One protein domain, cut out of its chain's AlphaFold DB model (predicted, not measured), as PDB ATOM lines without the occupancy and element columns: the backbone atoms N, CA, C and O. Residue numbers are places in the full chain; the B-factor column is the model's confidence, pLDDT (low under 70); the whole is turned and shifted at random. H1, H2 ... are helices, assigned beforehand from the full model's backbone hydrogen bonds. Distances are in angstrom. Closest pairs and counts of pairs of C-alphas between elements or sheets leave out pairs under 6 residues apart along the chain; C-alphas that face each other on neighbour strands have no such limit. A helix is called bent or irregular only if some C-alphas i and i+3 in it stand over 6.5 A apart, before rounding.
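AT A GLANCE: This is residues 13 to 100 of the 162 residues of the protein "Putative N-acetyltransferase CML1" of Takifugu flavidus (sansaifugu) (UniProt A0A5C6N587). One long helix, H3, makes the longest axis, and the two others form an open, loose frame along one side of it: H2 folds back beside the first part of H3 as a helical hairpin and spreads away from it as a narrow V, while the kinked H1 runs from the open end of that V back to H3 and crosses it near Leu 84. The last residues of H3, 89 to 100, stick out beyond this crossing as a free arm. The printed part has 88 residues, with three named helices in the order H1, H2, H3 and no named strand, and its class is all helix. The whole is extended, with a radius of gyration of the C-alphas of 18.9 A and spans of 66 by 22 by 18 A.

IN THESE COORDINATES: H3, residues 58 to 100, is the longest helix and measures 62.7 A from its first C-alpha at (-0.239, 46.285, 126.051) to its last at (41.937, 77.692, 160.290). H2, residues 39 to 54, measures 22.4 A. H1, residues 13 to 36, measures 28.8 A and begins with C-alpha 13 at (24.532, 68.053, 157.338). H1 has a kink of 63 degrees near residue 27, and it is only just irregular: C-alphas 27 and 30 are 6.53 A apart.

HOW THE PARTS SIT: H3 touches H2 with residues 58 to 68 alone. Their closest C-alphas, those of Ser 52 and Ala 61, are 4.8 A apart. The two helices run opposite ways at a shallow tilt of 30 degrees and form a helical hairpin. H1 and H3 are close but not clearly touching, and their closest C-alphas, those of Ser 21 and Leu 84, are 7.7 A apart. They run opposite ways at a steep tilt of 56 degrees, with 10.0 A from centre to centre. H1 and H2 meet only through their link. In H2 every O i to N i+4 pair is within hydrogen-bond range; in H1 17 of 20 pairs are, and in H3 37 of 39.

THE WHOLE: The two farthest C-alphas, those of Gly 56 and Leu 100, are 66.1 A apart. Residues 26 to 31, which belong to H1, and residues 89 to 100, which belong to H3, stand free; without them the body spans 50 by 22 by 16 A. The printed part has no cut. The links H1 to H2 and H2 to H3 are both tight, of 2 and 3 residues. The mean pLDDT of the printed part is 70.2, and 38 residues are under 70: residues 13 to 38, residue 87 and residues 90 to 100.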
ATOM      1  N   ARG A  13      24.206  68.346 158.741       54.72
ATOM      2  CA  ARG A  13      24.532  68.053 157.338       54.72
ATOM      3  C   ARG A  13      23.299  67.816 156.479       54.72
ATOM      4  O   ARG A  13      23.266  68.318 155.368       54.72
ATOM      5  N   ALA A  14      22.304  67.092 156.991       55.28
ATOM      6  CA  ALA A  14      21.090  66.755 156.247       55.28
ATOM      7  C   ALA A  14      20.212  67.982 155.948       55.28
ATOM      8  O   ALA A  14      19.620  68.077 154.876       55.28
ATOM      9  N   GLU A  15      20.160  68.939 156.873       53.53
ATOM     10  CA  GLU A  15      19.316  70.130 156.768       53.53
ATOM     11  C   GLU A  15      19.950  71.175 155.843       53.53
ATOM     12  O   GLU A  15      19.282  71.727 154.969       53.53
ATOM     13  N   VAL A  16      21.274  71.350 155.940       55.28
ATOM     14  CA  VAL A  16      22.021  72.209 155.014       55.28
ATOM     15  C   VAL A  16      22.079  71.589 153.619       55.28
ATOM     16  O   VAL A  16      21.942  72.319 152.645       55.28
ATOM     17  N   HIS A  17      22.178  70.257 153.495       55.28
ATOM     18  CA  HIS A  17      22.026  69.578 152.203       55.28
ATOM     19  C   HIS A  17      20.697  69.933 151.553       55.28
ATOM     20  O   HIS A  17      20.674  70.205 150.365       55.28
ATOM     21  N   LYS A  18      19.602  69.942 152.319       55.31
ATOM     22  CA  LYS A  18      18.258  70.192 151.794       55.31
ATOM     23  C   LYS A  18      18.088  71.644 151.343       55.31
ATOM     24  O   LYS A  18      17.604  71.873 150.244       55.31
ATOM     25  N   LEU A  19      18.563  72.607 152.134       60.97
ATOM     26  CA  LEU A  19      18.464  74.033 151.803       60.97
ATOM     27  C   LEU A  19      19.376  74.427 150.628       60.97
ATOM     28  O   LEU A  19      18.952  75.127 149.711       60.97
ATOM     29  N   PHE A  20      20.613  73.922 150.621       57.59
ATOM     30  CA  PHE A  20      21.556  74.119 149.515       57.59
ATOM     31  C   PHE A  20      21.097  73.374 148.263       57.59
ATOM     32  O   PHE A  20      21.330  73.821 147.141       57.59
ATOM     33  N   SER A  21      20.400  72.253 148.463       59.44
ATOM     34  CA  SER A  21      19.848  71.476 147.375       59.44
ATOM     35  C   SER A  21      18.776  72.252 146.622       59.44
ATOM     36  O   SER A  21      18.856  72.378 145.401       59.44
ATOM     37  N   THR A  22      17.828  72.835 147.356       58.59
ATOM     38  CA  THR A  22      16.766  73.672 146.792       58.59
ATOM     39  C   THR A  22      17.329  74.925 146.115       58.59
ATOM     40  O   THR A  22      16.923  75.229 145.000       58.59
ATOM     41  N   GLY A  23      18.325  75.593 146.712       58.72
ATOM     42  CA  GLY A  23      18.933  76.797 146.125       58.72
ATOM     43  C   GLY A  23      19.763  76.538 144.860       58.72
ATOM     44  O   GLY A  23      19.727  77.324 143.920       58.72
ATOM     45  N   MET A  24      20.484  75.414 144.792       57.91
ATOM     46  CA  MET A  24      21.221  75.025 143.584       57.91
ATOM     47  C   MET A  24      20.306  74.484 142.480       57.91
ATOM     48  O   MET A  24      20.606  74.649 141.297       57.91
ATOM     49  N   LEU A  25      19.187  73.854 142.851       59.22
ATOM     50  CA  LEU A  25      18.173  73.405 141.899       59.22
ATOM     51  C   LEU A  25      17.619  74.574 141.082       59.22
ATOM     52  O   LEU A  25      17.449  74.388 139.887       59.22
ATOM     53  N   GLU A  26      17.453  75.766 141.661       61.41
ATOM     54  CA  GLU A  26      16.930  76.963 140.976       61.41
ATOM     55  C   GLU A  26      17.703  77.314 139.683       61.41
ATOM     56  O   GLU A  26      17.102  77.668 138.671       61.41
ATOM     57  N   HIS A  27      19.036  77.166 139.680       58.91
ATOM     58  CA  HIS A  27      19.884  77.518 138.529       58.91
ATOM     59  C   HIS A  27      20.322  76.307 137.688       58.91
ATOM     60  O   HIS A  27      20.595  76.435 136.496       58.91
ATOM     61  N   ILE A  28      20.369  75.107 138.278       56.91
ATOM     62  CA  ILE A  28      20.770  73.873 137.580       56.91
ATOM     63  C   ILE A  28      19.588  73.213 136.858       56.91
ATOM     64  O   ILE A  28      19.806  72.534 135.852       56.91
ATOM     65  N   TYR A  29      18.343  73.455 137.294       59.25
ATOM     66  CA  TYR A  29      17.139  72.961 136.616       59.25
ATOM     67  C   TYR A  29      17.096  73.276 135.120       59.25
ATOM     68  O   TYR A  29      16.858  72.344 134.365       59.25
ATOM     69  N   PRO A  30      17.330  74.513 134.640       61.34
ATOM     70  CA  PRO A  30      17.228  74.809 133.211       61.34
ATOM     71  C   PRO A  30      18.282  74.071 132.379       61.34
ATOM     72  O   PRO A  30      17.968  73.575 131.303       61.34
ATOM     73  N   CYS A  31      19.506  73.915 132.890       58.56
ATOM     74  CA  CYS A  31      20.565  73.185 132.192       58.56
ATOM     75  C   CYS A  31      20.283  71.672 132.166       58.56
ATOM     76  O   CYS A  31      20.420  71.014 131.135       58.56
ATOM     77  N   PHE A  32      19.807  71.126 133.286       60.03
ATOM     78  CA  PHE A  32      19.448  69.717 133.400       60.03
ATOM     79  C   PHE A  32      18.179  69.370 132.621       60.03
ATOM     80  O   PHE A  32      18.117  68.335 131.966       60.03
ATOM     81  N   TYR A  33      17.182  70.250 132.650       61.56
ATOM     82  CA  TYR A  33      15.960  70.132 131.870       61.56
ATOM     83  C   TYR A  33      16.295  70.162 130.388       61.56
ATOM     84  O   TYR A  33      15.891  69.245 129.697       61.56
ATOM     85  N   ASN A  34      17.122  71.107 129.930       60.97
ATOM     86  CA  ASN A  34      17.573  71.182 128.540       60.97
ATOM     87  C   ASN A  34      18.387  69.946 128.101       60.97
ATOM     88  O   ASN A  34      18.275  69.502 126.963       60.97
ATOM     89  N   ALA A  35      19.169  69.347 129.008       59.28
ATOM     90  CA  ALA A  35      19.876  68.091 128.754       59.28
ATOM     91  C   ALA A  35      18.948  66.858 128.783       59.28
ATOM     92  O   ALA A  35      19.180  65.892 128.055       59.28
ATOM     93  N   MET A  36      17.879  66.875 129.580       59.00
ATOM     94  CA  MET A  36      16.886  65.795 129.679       59.00
ATOM     95  C   MET A  36      15.813  65.864 128.585       59.00
ATOM     96  O   MET A  36      15.318  64.823 128.162       59.00
ATOM     97  N   THR A  37      15.488  67.052 128.070       61.31
ATOM     98  CA  THR A  37      14.639  67.254 126.882       61.31
ATOM     99  C   THR A  37      15.401  67.069 125.575       61.31
ATOM    100  O   THR A  37      14.830  67.263 124.500       61.31
ATOM    101  N   THR A  38      16.663  66.631 125.640       68.31
ATOM    102  CA  THR A  38      17.417  66.205 124.463       68.31
ATOM    103  C   THR A  38      16.588  65.170 123.687       68.31
ATOM    104  O   THR A  38      16.049  64.241 124.297       68.31
ATOM    105  N   PRO A  39      16.504  65.269 122.346       71.38
ATOM    106  CA  PRO A  39      15.699  64.387 121.485       71.38
ATOM    107  C   PRO A  39      15.922  62.884 121.715       71.38
ATOM    108  O   PRO A  39      15.058  62.064 121.417       71.38
ATOM    109  N   LEU A  40      17.056  62.527 122.313       74.25
ATOM    110  CA  LEU A  40      17.408  61.187 122.759       74.25
ATOM    111  C   LEU A  40      16.368  60.589 123.739       74.25
ATOM    112  O   LEU A  40      16.023  59.417 123.611       74.25
ATOM    113  N   TYR A  41      15.787  61.378 124.654       76.19
ATOM    114  CA  TYR A  41      14.763  60.902 125.600       76.19
ATOM    115  C   TYR A  41      13.447  60.518 124.902       76.19
ATOM    116  O   TYR A  41      12.849  59.476 125.193       76.19
ATOM    117  N   ILE A  42      13.024  61.334 123.932       78.94
ATOM    118  CA  ILE A  42      11.843  61.066 123.101       78.94
ATOM    119  C   ILE A  42      12.090  59.815 122.254       78.94
ATOM    120  O   ILE A  42      11.238  58.936 122.174       78.94
ATOM    121  N   PHE A  43      13.288  59.677 121.686       83.75
ATOM    122  CA  PHE A  43      13.628  58.520 120.864       83.75
ATOM    123  C   PHE A  43      13.600  57.209 121.658       83.75
ATOM    124  O   PHE A  43      13.054  56.217 121.182       83.75
ATOM    125  N   ILE A  44      14.131  57.195 122.888       83.25
ATOM    126  CA  ILE A  44      14.133  55.985 123.722       83.25
ATOM    127  C   ILE A  44      12.721  55.622 124.186       83.25
ATOM    128  O   ILE A  44      12.345  54.454 124.138       83.25
ATOM    129  N   THR A  45      11.912  56.597 124.602       82.81
ATOM    130  CA  THR A  45      10.521  56.331 125.013       82.81
ATOM    131  C   THR A  45       9.664  55.824 123.845       82.81
ATOM    132  O   THR A  45       8.893  54.874 124.012       82.81
ATOM    133  N   VAL A  46       9.855  56.368 122.639       83.00
ATOM    134  CA  VAL A  46       9.220  55.869 121.407       83.00
ATOM    135  C   VAL A  46       9.729  54.471 121.039       83.00
ATOM    136  O   VAL A  46       8.930  53.600 120.716       83.00
ATOM    137  N   ALA A  47      11.031  54.202 121.146       86.25
ATOM    138  CA  ALA A  47      11.588  52.879 120.860       86.25
ATOM    139  C   ALA A  47      11.088  51.811 121.847       86.25
ATOM    140  O   ALA A  47      10.698  50.721 121.429       86.25
ATOM    141  N   LEU A  48      11.047  52.126 123.147       83.75
ATOM    142  CA  LEU A  48      10.534  51.229 124.185       83.75
ATOM    143  C   LEU A  48       9.046  50.938 123.985       83.75
ATOM    144  O   LEU A  48       8.635  49.781 124.061       83.75
ATOM    145  N   SER A  49       8.240  51.959 123.688       81.50
ATOM    146  CA  SER A  49       6.812  51.768 123.406       81.50
ATOM    147  C   SER A  49       6.585  50.962 122.124       81.50
ATOM    148  O   SER A  49       5.834  49.989 122.156       81.50
ATOM    149  N   ALA A  50       7.293  51.267 121.032       84.12
ATOM    150  CA  ALA A  50       7.207  50.514 119.781       84.12
ATOM    151  C   ALA A  50       7.607  49.040 119.964       84.12
ATOM    152  O   ALA A  50       6.879  48.147 119.537       84.12
ATOM    153  N   ALA A  51       8.712  48.768 120.665       85.62
ATOM    154  CA  ALA A  51       9.149  47.407 120.977       85.62
ATOM    155  C   ALA A  51       8.117  46.642 121.826       85.62
ATOM    156  O   ALA A  51       7.876  45.459 121.592       85.62
ATOM    157  N   SER A  52       7.465  47.321 122.773       81.31
ATOM    158  CA  SER A  52       6.420  46.723 123.615       81.31
ATOM    159  C   SER A  52       5.181  46.319 122.815       81.31
ATOM    160  O   SER A  52       4.615  45.247 123.031       81.31
ATOM    161  N   VAL A  53       4.773  47.178 121.876       79.56
ATOM    162  CA  VAL A  53       3.639  46.930 120.979       79.56
ATOM    163  C   VAL A  53       3.954  45.782 120.017       79.56
ATOM    164  O   VAL A  53       3.104  44.918 119.818       79.56
ATOM    165  N   LEU A  54       5.182  45.715 119.485       82.50
ATOM    166  CA  LEU A  54       5.634  44.617 118.617       82.50
ATOM    167  C   LEU A  54       5.644  43.258 119.329       82.50
ATOM    168  O   LEU A  54       5.359  42.240 118.706       82.50
ATOM    169  N   LEU A  55       5.919  43.236 120.635       79.12
ATOM    170  CA  LEU A  55       5.817  42.031 121.468       79.12
ATOM    171  C   LEU A  55       4.364  41.632 121.798       79.12
ATOM    172  O   LEU A  55       4.151  40.631 122.479       79.12
ATOM    173  N   GLY A  56       3.364  42.397 121.345       71.94
ATOM    174  CA  GLY A  56       1.942  42.101 121.548       71.94
ATOM    175  C   GLY A  56       1.451  42.324 122.981       71.94
ATOM    176  O   GLY A  56       0.371  41.860 123.339       71.94
ATOM    177  N   SER A  57       2.224  43.027 123.816       77.25
ATOM    178  CA  SER A  57       1.915  43.218 125.235       77.25
ATOM    179  C   SER A  57       1.581  44.676 125.544       77.25
ATOM    180  O   SER A  57       2.458  45.522 125.728       77.25
ATOM    181  N   VAL A  58       0.283  44.959 125.666       71.31
ATOM    182  CA  VAL A  58      -0.239  46.285 126.051       71.31
ATOM    183  C   VAL A  58       0.196  46.666 127.473       71.31
ATOM    184  O   VAL A  58       0.483  47.827 127.747       71.31
ATOM    185  N   LEU A  59       0.328  45.681 128.370       75.25
ATOM    186  CA  LEU A  59       0.867  45.890 129.719       75.25
ATOM    187  C   LEU A  59       2.353  46.272 129.677       75.25
ATOM    188  O   LEU A  59       2.775  47.180 130.391       75.25
ATOM    189  N   GLY A  60       3.134  45.643 128.794       75.75
ATOM    190  CA  GLY A  60       4.531  46.011 128.560       75.75
ATOM    191  C   GLY A  60       4.677  47.463 128.104       75.75
ATOM    192  O   GLY A  60       5.544  48.170 128.609       75.75
ATOM    193  N   ALA A  61       3.766  47.937 127.246       76.44
ATOM    194  CA  ALA A  61       3.796  49.295 126.700       76.44
ATOM    195  C   ALA A  61       3.614  50.398 127.752       76.44
ATOM    196  O   ALA A  61       4.027  51.526 127.507       76.44
ATOM    197  N   LEU A  62       3.046  50.085 128.920       76.00
ATOM    198  CA  LEU A  62       2.918  51.024 130.039       76.00
ATOM    199  C   LEU A  62       4.005  50.816 131.100       76.00
ATOM    200  O   LEU A  62       4.535  51.782 131.650       76.00
ATOM    201  N   VAL A  63       4.373  49.564 131.371       83.69
ATOM    202  CA  VAL A  63       5.343  49.230 132.423       83.69
ATOM    203  C   VAL A  63       6.774  49.584 132.008       83.69
ATOM    204  O   VAL A  63       7.513  50.138 132.816       83.69
ATOM    205  N   LEU A  64       7.168  49.338 130.753       81.94
ATOM    206  CA  LEU A  64       8.508  49.664 130.245       81.94
ATOM    207  C   LEU A  64       8.841  51.164 130.312       81.94
ATOM    208  O   LEU A  64       9.887  51.496 130.876       81.94
ATOM    209  N   PRO A  65       7.993  52.088 129.819       81.00
ATOM    210  CA  PRO A  65       8.249  53.513 130.001       81.00
ATOM    211  C   PRO A  65       8.175  53.929 131.475       81.00
ATOM    212  O   PRO A  65       8.957  54.778 131.888       81.00
ATOM    213  N   GLY A  66       7.320  53.308 132.295       82.94
ATOM    214  CA  GLY A  66       7.285  53.565 133.740       82.94
ATOM    215  C   GLY A  66       8.604  53.218 134.443       82.94
ATOM    216  O   GLY A  66       9.153  54.036 135.183       82.94
ATOM    217  N   ILE A  67       9.159  52.035 134.163       86.00
ATOM    218  CA  ILE A  67      10.469  51.605 134.674       86.00
ATOM    219  C   ILE A  67      11.572  52.529 134.155       86.00
ATOM    220  O   ILE A  67      12.445  52.926 134.924       86.00
ATOM    221  N   TRP A  68      11.522  52.910 132.876       82.38
ATOM    222  CA  TRP A  68      12.483  53.833 132.279       82.38
ATOM    223  C   TRP A  68      12.493  55.192 132.989       82.38
ATOM    224  O   TRP A  68      13.548  55.663 133.411       82.38
ATOM    225  N   VAL A  69      11.317  55.788 133.203       81.38
ATOM    226  CA  VAL A  69      11.160  57.049 133.944       81.38
ATOM    227  C   VAL A  69      11.709  56.913 135.367       81.38
ATOM    228  O   VAL A  69      12.454  57.781 135.823       81.38
ATOM    229  N   GLY A  70      11.407  55.806 136.052       83.12
ATOM    230  CA  GLY A  70      11.924  55.526 137.393       83.12
ATOM    231  C   GLY A  70      13.449  55.374 137.438       83.12
ATOM    232  O   GLY A  70      14.098  55.926 138.327       83.12
ATOM    233  N   PHE A  71      14.040  54.681 136.463       84.62
ATOM    234  CA  PHE A  71      15.490  54.510 136.357       84.62
ATOM    235  C   PHE A  71      16.197  55.845 136.129       84.62
ATOM    236  O   PHE A  71      17.183  56.154 136.798       84.62
ATOM    237  N   ILE A  72      15.663  56.669 135.229       77.81
ATOM    238  CA  ILE A  72      16.185  58.009 134.974       77.81
ATOM    239  C   ILE A  72      16.081  58.856 136.243       77.81
ATOM    240  O   ILE A  72      17.080  59.444 136.654       77.81
ATOM    241  N   PHE A  73      14.926  58.867 136.916       79.25
ATOM    242  CA  PHE A  73      14.745  59.583 138.182       79.25
ATOM    243  C   PHE A  73      15.784  59.162 139.232       79.25
ATOM    244  O   PHE A  73      16.417  60.009 139.866       79.25
ATOM    245  N   TYR A  74      16.031  57.857 139.358       81.00
ATOM    246  CA  TYR A  74      17.052  57.323 140.254       81.00
ATOM    247  C   TYR A  74      18.472  57.770 139.871       81.00
ATOM    248  O   TYR A  74      19.239  58.198 140.737       81.00
ATOM    249  N   CYS A  75      18.821  57.737 138.582       77.56
ATOM    250  CA  CYS A  75      20.110  58.216 138.078       77.56
ATOM    251  C   CYS A  75      20.318  59.709 138.361       77.56
ATOM    252  O   CYS A  75      21.386  60.099 138.834       77.56
ATOM    253  N   CYS A  76      19.290  60.535 138.141       72.25
ATOM    254  CA  CYS A  76      19.320  61.963 138.459       72.25
ATOM    255  C   CYS A  76      19.591  62.173 139.950       72.25
ATOM    256  O   CYS A  76      20.493  62.920 140.323       72.25
ATOM    257  N   HIS A  77      18.854  61.461 140.806       74.56
ATOM    258  CA  HIS A  77      19.004  61.540 142.255       74.56
ATOM    259  C   HIS A  77      20.407  61.114 142.722       74.56
ATOM    260  O   HIS A  77      21.005  61.747 143.599       74.56
ATOM    261  N   GLN A  78      20.975  60.065 142.122       77.56
ATOM    262  CA  GLN A  78      22.339  59.621 142.409       77.56
ATOM    263  C   GLN A  78      23.389  60.643 141.971       77.56
ATOM    264  O   GLN A  78      24.229  61.034 142.781       77.56
ATOM    265  N   LEU A  79      23.334  61.121 140.724       74.44
ATOM    266  CA  LEU A  79      24.254  62.144 140.211       74.44
ATOM    267  C   LEU A  79      24.217  63.399 141.081       74.44
ATOM    268  O   LEU A  79      25.259  63.924 141.473       74.44
ATOM    269  N   TYR A  80      23.013  63.815 141.454       70.12
ATOM    270  CA  TYR A  80      22.792  64.937 142.341       70.12
ATOM    271  C   TYR A  80      23.487  64.763 143.694       70.12
ATOM    272  O   TYR A  80      24.236  65.631 144.143       70.12
ATOM    273  N   SER A  81      23.302  63.595 144.311       74.75
ATOM    274  CA  SER A  81      23.917  63.252 145.595       74.75
ATOM    275  C   SER A  81      25.447  63.295 145.523       74.75
ATOM    276  O   SER A  81      26.097  63.795 146.441       74.75
ATOM    277  N   ARG A  82      26.034  62.824 144.412       74.50
ATOM    278  CA  ARG A  82      27.489  62.833 144.183       74.50
ATOM    279  C   ARG A  82      28.040  64.240 143.993       74.50
ATOM    280  O   ARG A  82      29.041  64.582 144.619       74.50
ATOM    281  N   VAL A  83      27.391  65.052 143.160       71.25
ATOM    282  CA  VAL A  83      27.802  66.442 142.911       71.25
ATOM    283  C   VAL A  83      27.729  67.250 144.201       71.25
ATOM    284  O   VAL A  83      28.670  67.974 144.522       71.25
ATOM    285  N   LEU A  84      26.651  67.090 144.969       73.00
ATOM    286  CA  LEU A  84      26.465  67.811 146.221       73.00
ATOM    287  C   LEU A  84      27.502  67.393 147.271       73.00
ATOM    288  O   LEU A  84      28.108  68.255 147.898       73.00
ATOM    289  N   GLN A  85      27.789  66.092 147.397       74.88
ATOM    290  CA  GLN A  85      28.837  65.590 148.287       74.88
ATOM    291  C   GLN A  85      30.232  66.096 147.890       74.88
ATOM    292  O   GLN A  85      31.017  66.458 148.769       74.88
ATOM    293  N   ALA A  86      30.538  66.126 146.589       73.44
ATOM    294  CA  ALA A  86      31.802  66.645 146.079       73.44
ATOM    295  C   ALA A  86      31.936  68.138 146.391       73.44
ATOM    296  O   ALA A  86      32.914  68.537 147.010       73.44
ATOM    297  N   LYS A  87      30.915  68.942 146.069       68.62
ATOM    298  CA  LYS A  87      30.884  70.374 146.389       68.62
ATOM    299  C   LYS A  87      31.064  70.625 147.887       68.62
ATOM    300  O   LYS A  87      31.917  71.419 148.254       68.62
ATOM    301  N   LEU A  88      30.350  69.897 148.750       70.62
ATOM    302  CA  LEU A  88      30.476  70.038 150.206       70.62
ATOM    303  C   LEU A  88      31.886  69.713 150.720       70.62
ATOM    304  O   LEU A  88      32.344  70.333 151.675       70.62
ATOM    305  N   GLN A  89      32.545  68.707 150.138       72.88
ATOM    306  CA  GLN A  89      33.913  68.333 150.500       72.88
ATOM    307  C   GLN A  89      34.913  69.410 150.093       72.88
ATOM    308  O   GLN A  89      35.730  69.812 150.919       72.88
ATOM    309  N   THR A  90      34.838  69.892 148.854       69.94
ATOM    310  CA  THR A  90      35.791  70.876 148.335       69.94
ATOM    311  C   THR A  90      35.650  72.220 149.046       69.94
ATOM    312  O   THR A  90      36.648  72.782 149.487       69.94
ATOM    313  N   ASP A  91      34.415  72.692 149.237       64.75
ATOM    314  CA  ASP A  91      34.137  74.010 149.820       64.75
ATOM    315  C   ASP A  91      34.520  74.067 151.308       64.75
ATOM    316  O   ASP A  91      35.148  75.017 151.771       64.75
ATOM    317  N   MET A  92      34.242  72.998 152.072       62.75
ATOM    318  CA  MET A  92      34.705  72.938 153.461       62.75
ATOM    319  C   MET A  92      36.219  72.791 153.576       62.75
ATOM    320  O   MET A  92      36.783  73.329 154.527       62.75
ATOM    321  N   GLN A  93      36.890  72.073 152.671       60.25
ATOM    322  CA  GLN A  93      38.346  71.934 152.740       60.25
ATOM    323  C   GLN A  93      39.065  73.253 152.459       60.25
ATOM    324  O   GLN A  93      40.037  73.555 153.150       60.25
ATOM    325  N   ASP A  94      38.579  74.046 151.507       61.81
ATOM    326  CA  ASP A  94      39.197  75.321 151.141       61.81
ATOM    327  C   ASP A  94      38.990  76.396 152.221       61.81
ATOM    328  O   ASP A  94      39.944  77.030 152.678       61.81
ATOM    329  N   ILE A  95      37.764  76.503 152.747       59.09
ATOM    330  CA  ILE A  95      37.434  77.420 153.847       59.09
ATOM    331  C   ILE A  95      38.155  76.997 155.131       59.09
ATOM    332  O   ILE A  95      38.724  77.836 155.818       59.09
ATOM    333  N   THR A  96      38.208  75.705 155.462       59.41
ATOM    334  CA  THR A  96      38.970  75.234 156.634       59.41
ATOM    335  C   THR A  96      40.454  75.558 156.462       59.41
ATOM    336  O   THR A  96      41.066  76.063 157.396       59.41
ATOM    337  N   ARG A  97      41.040  75.363 155.273       57.81
ATOM    338  CA  ARG A  97      42.438  75.746 155.036       57.81
ATOM    339  C   ARG A  97      42.662  77.243 155.198       57.81
ATOM    340  O   ARG A  97      43.620  77.615 155.862       57.81
ATOM    341  N   SER A  98      41.803  78.088 154.644       56.19
ATOM    342  CA  SER A  98      42.008  79.541 154.669       56.19
ATOM    343  C   SER A  98      41.635  80.195 156.006       56.19
ATOM    344  O   SER A  98      42.306  81.132 156.428       56.19
ATOM    345  N   TYR A  99      40.617  79.690 156.713       52.22
ATOM    346  CA  TYR A  99      40.144  80.252 157.986       52.22
ATOM    347  C   TYR A  99      40.780  79.612 159.230       52.22
ATOM    348  O   TYR A  99      40.856  80.276 160.259       52.22
ATOM    349  N   LEU A 100      41.236  78.351 159.171       56.06
ATOM    350  CA  LEU A 100      41.937  77.692 160.290       56.06
ATOM    351  C   LEU A 100      43.469  77.676 160.138       56.06
ATOM    352  O   LEU A 100      44.139  77.337 161.107       56.06
TER     353      LEU A 100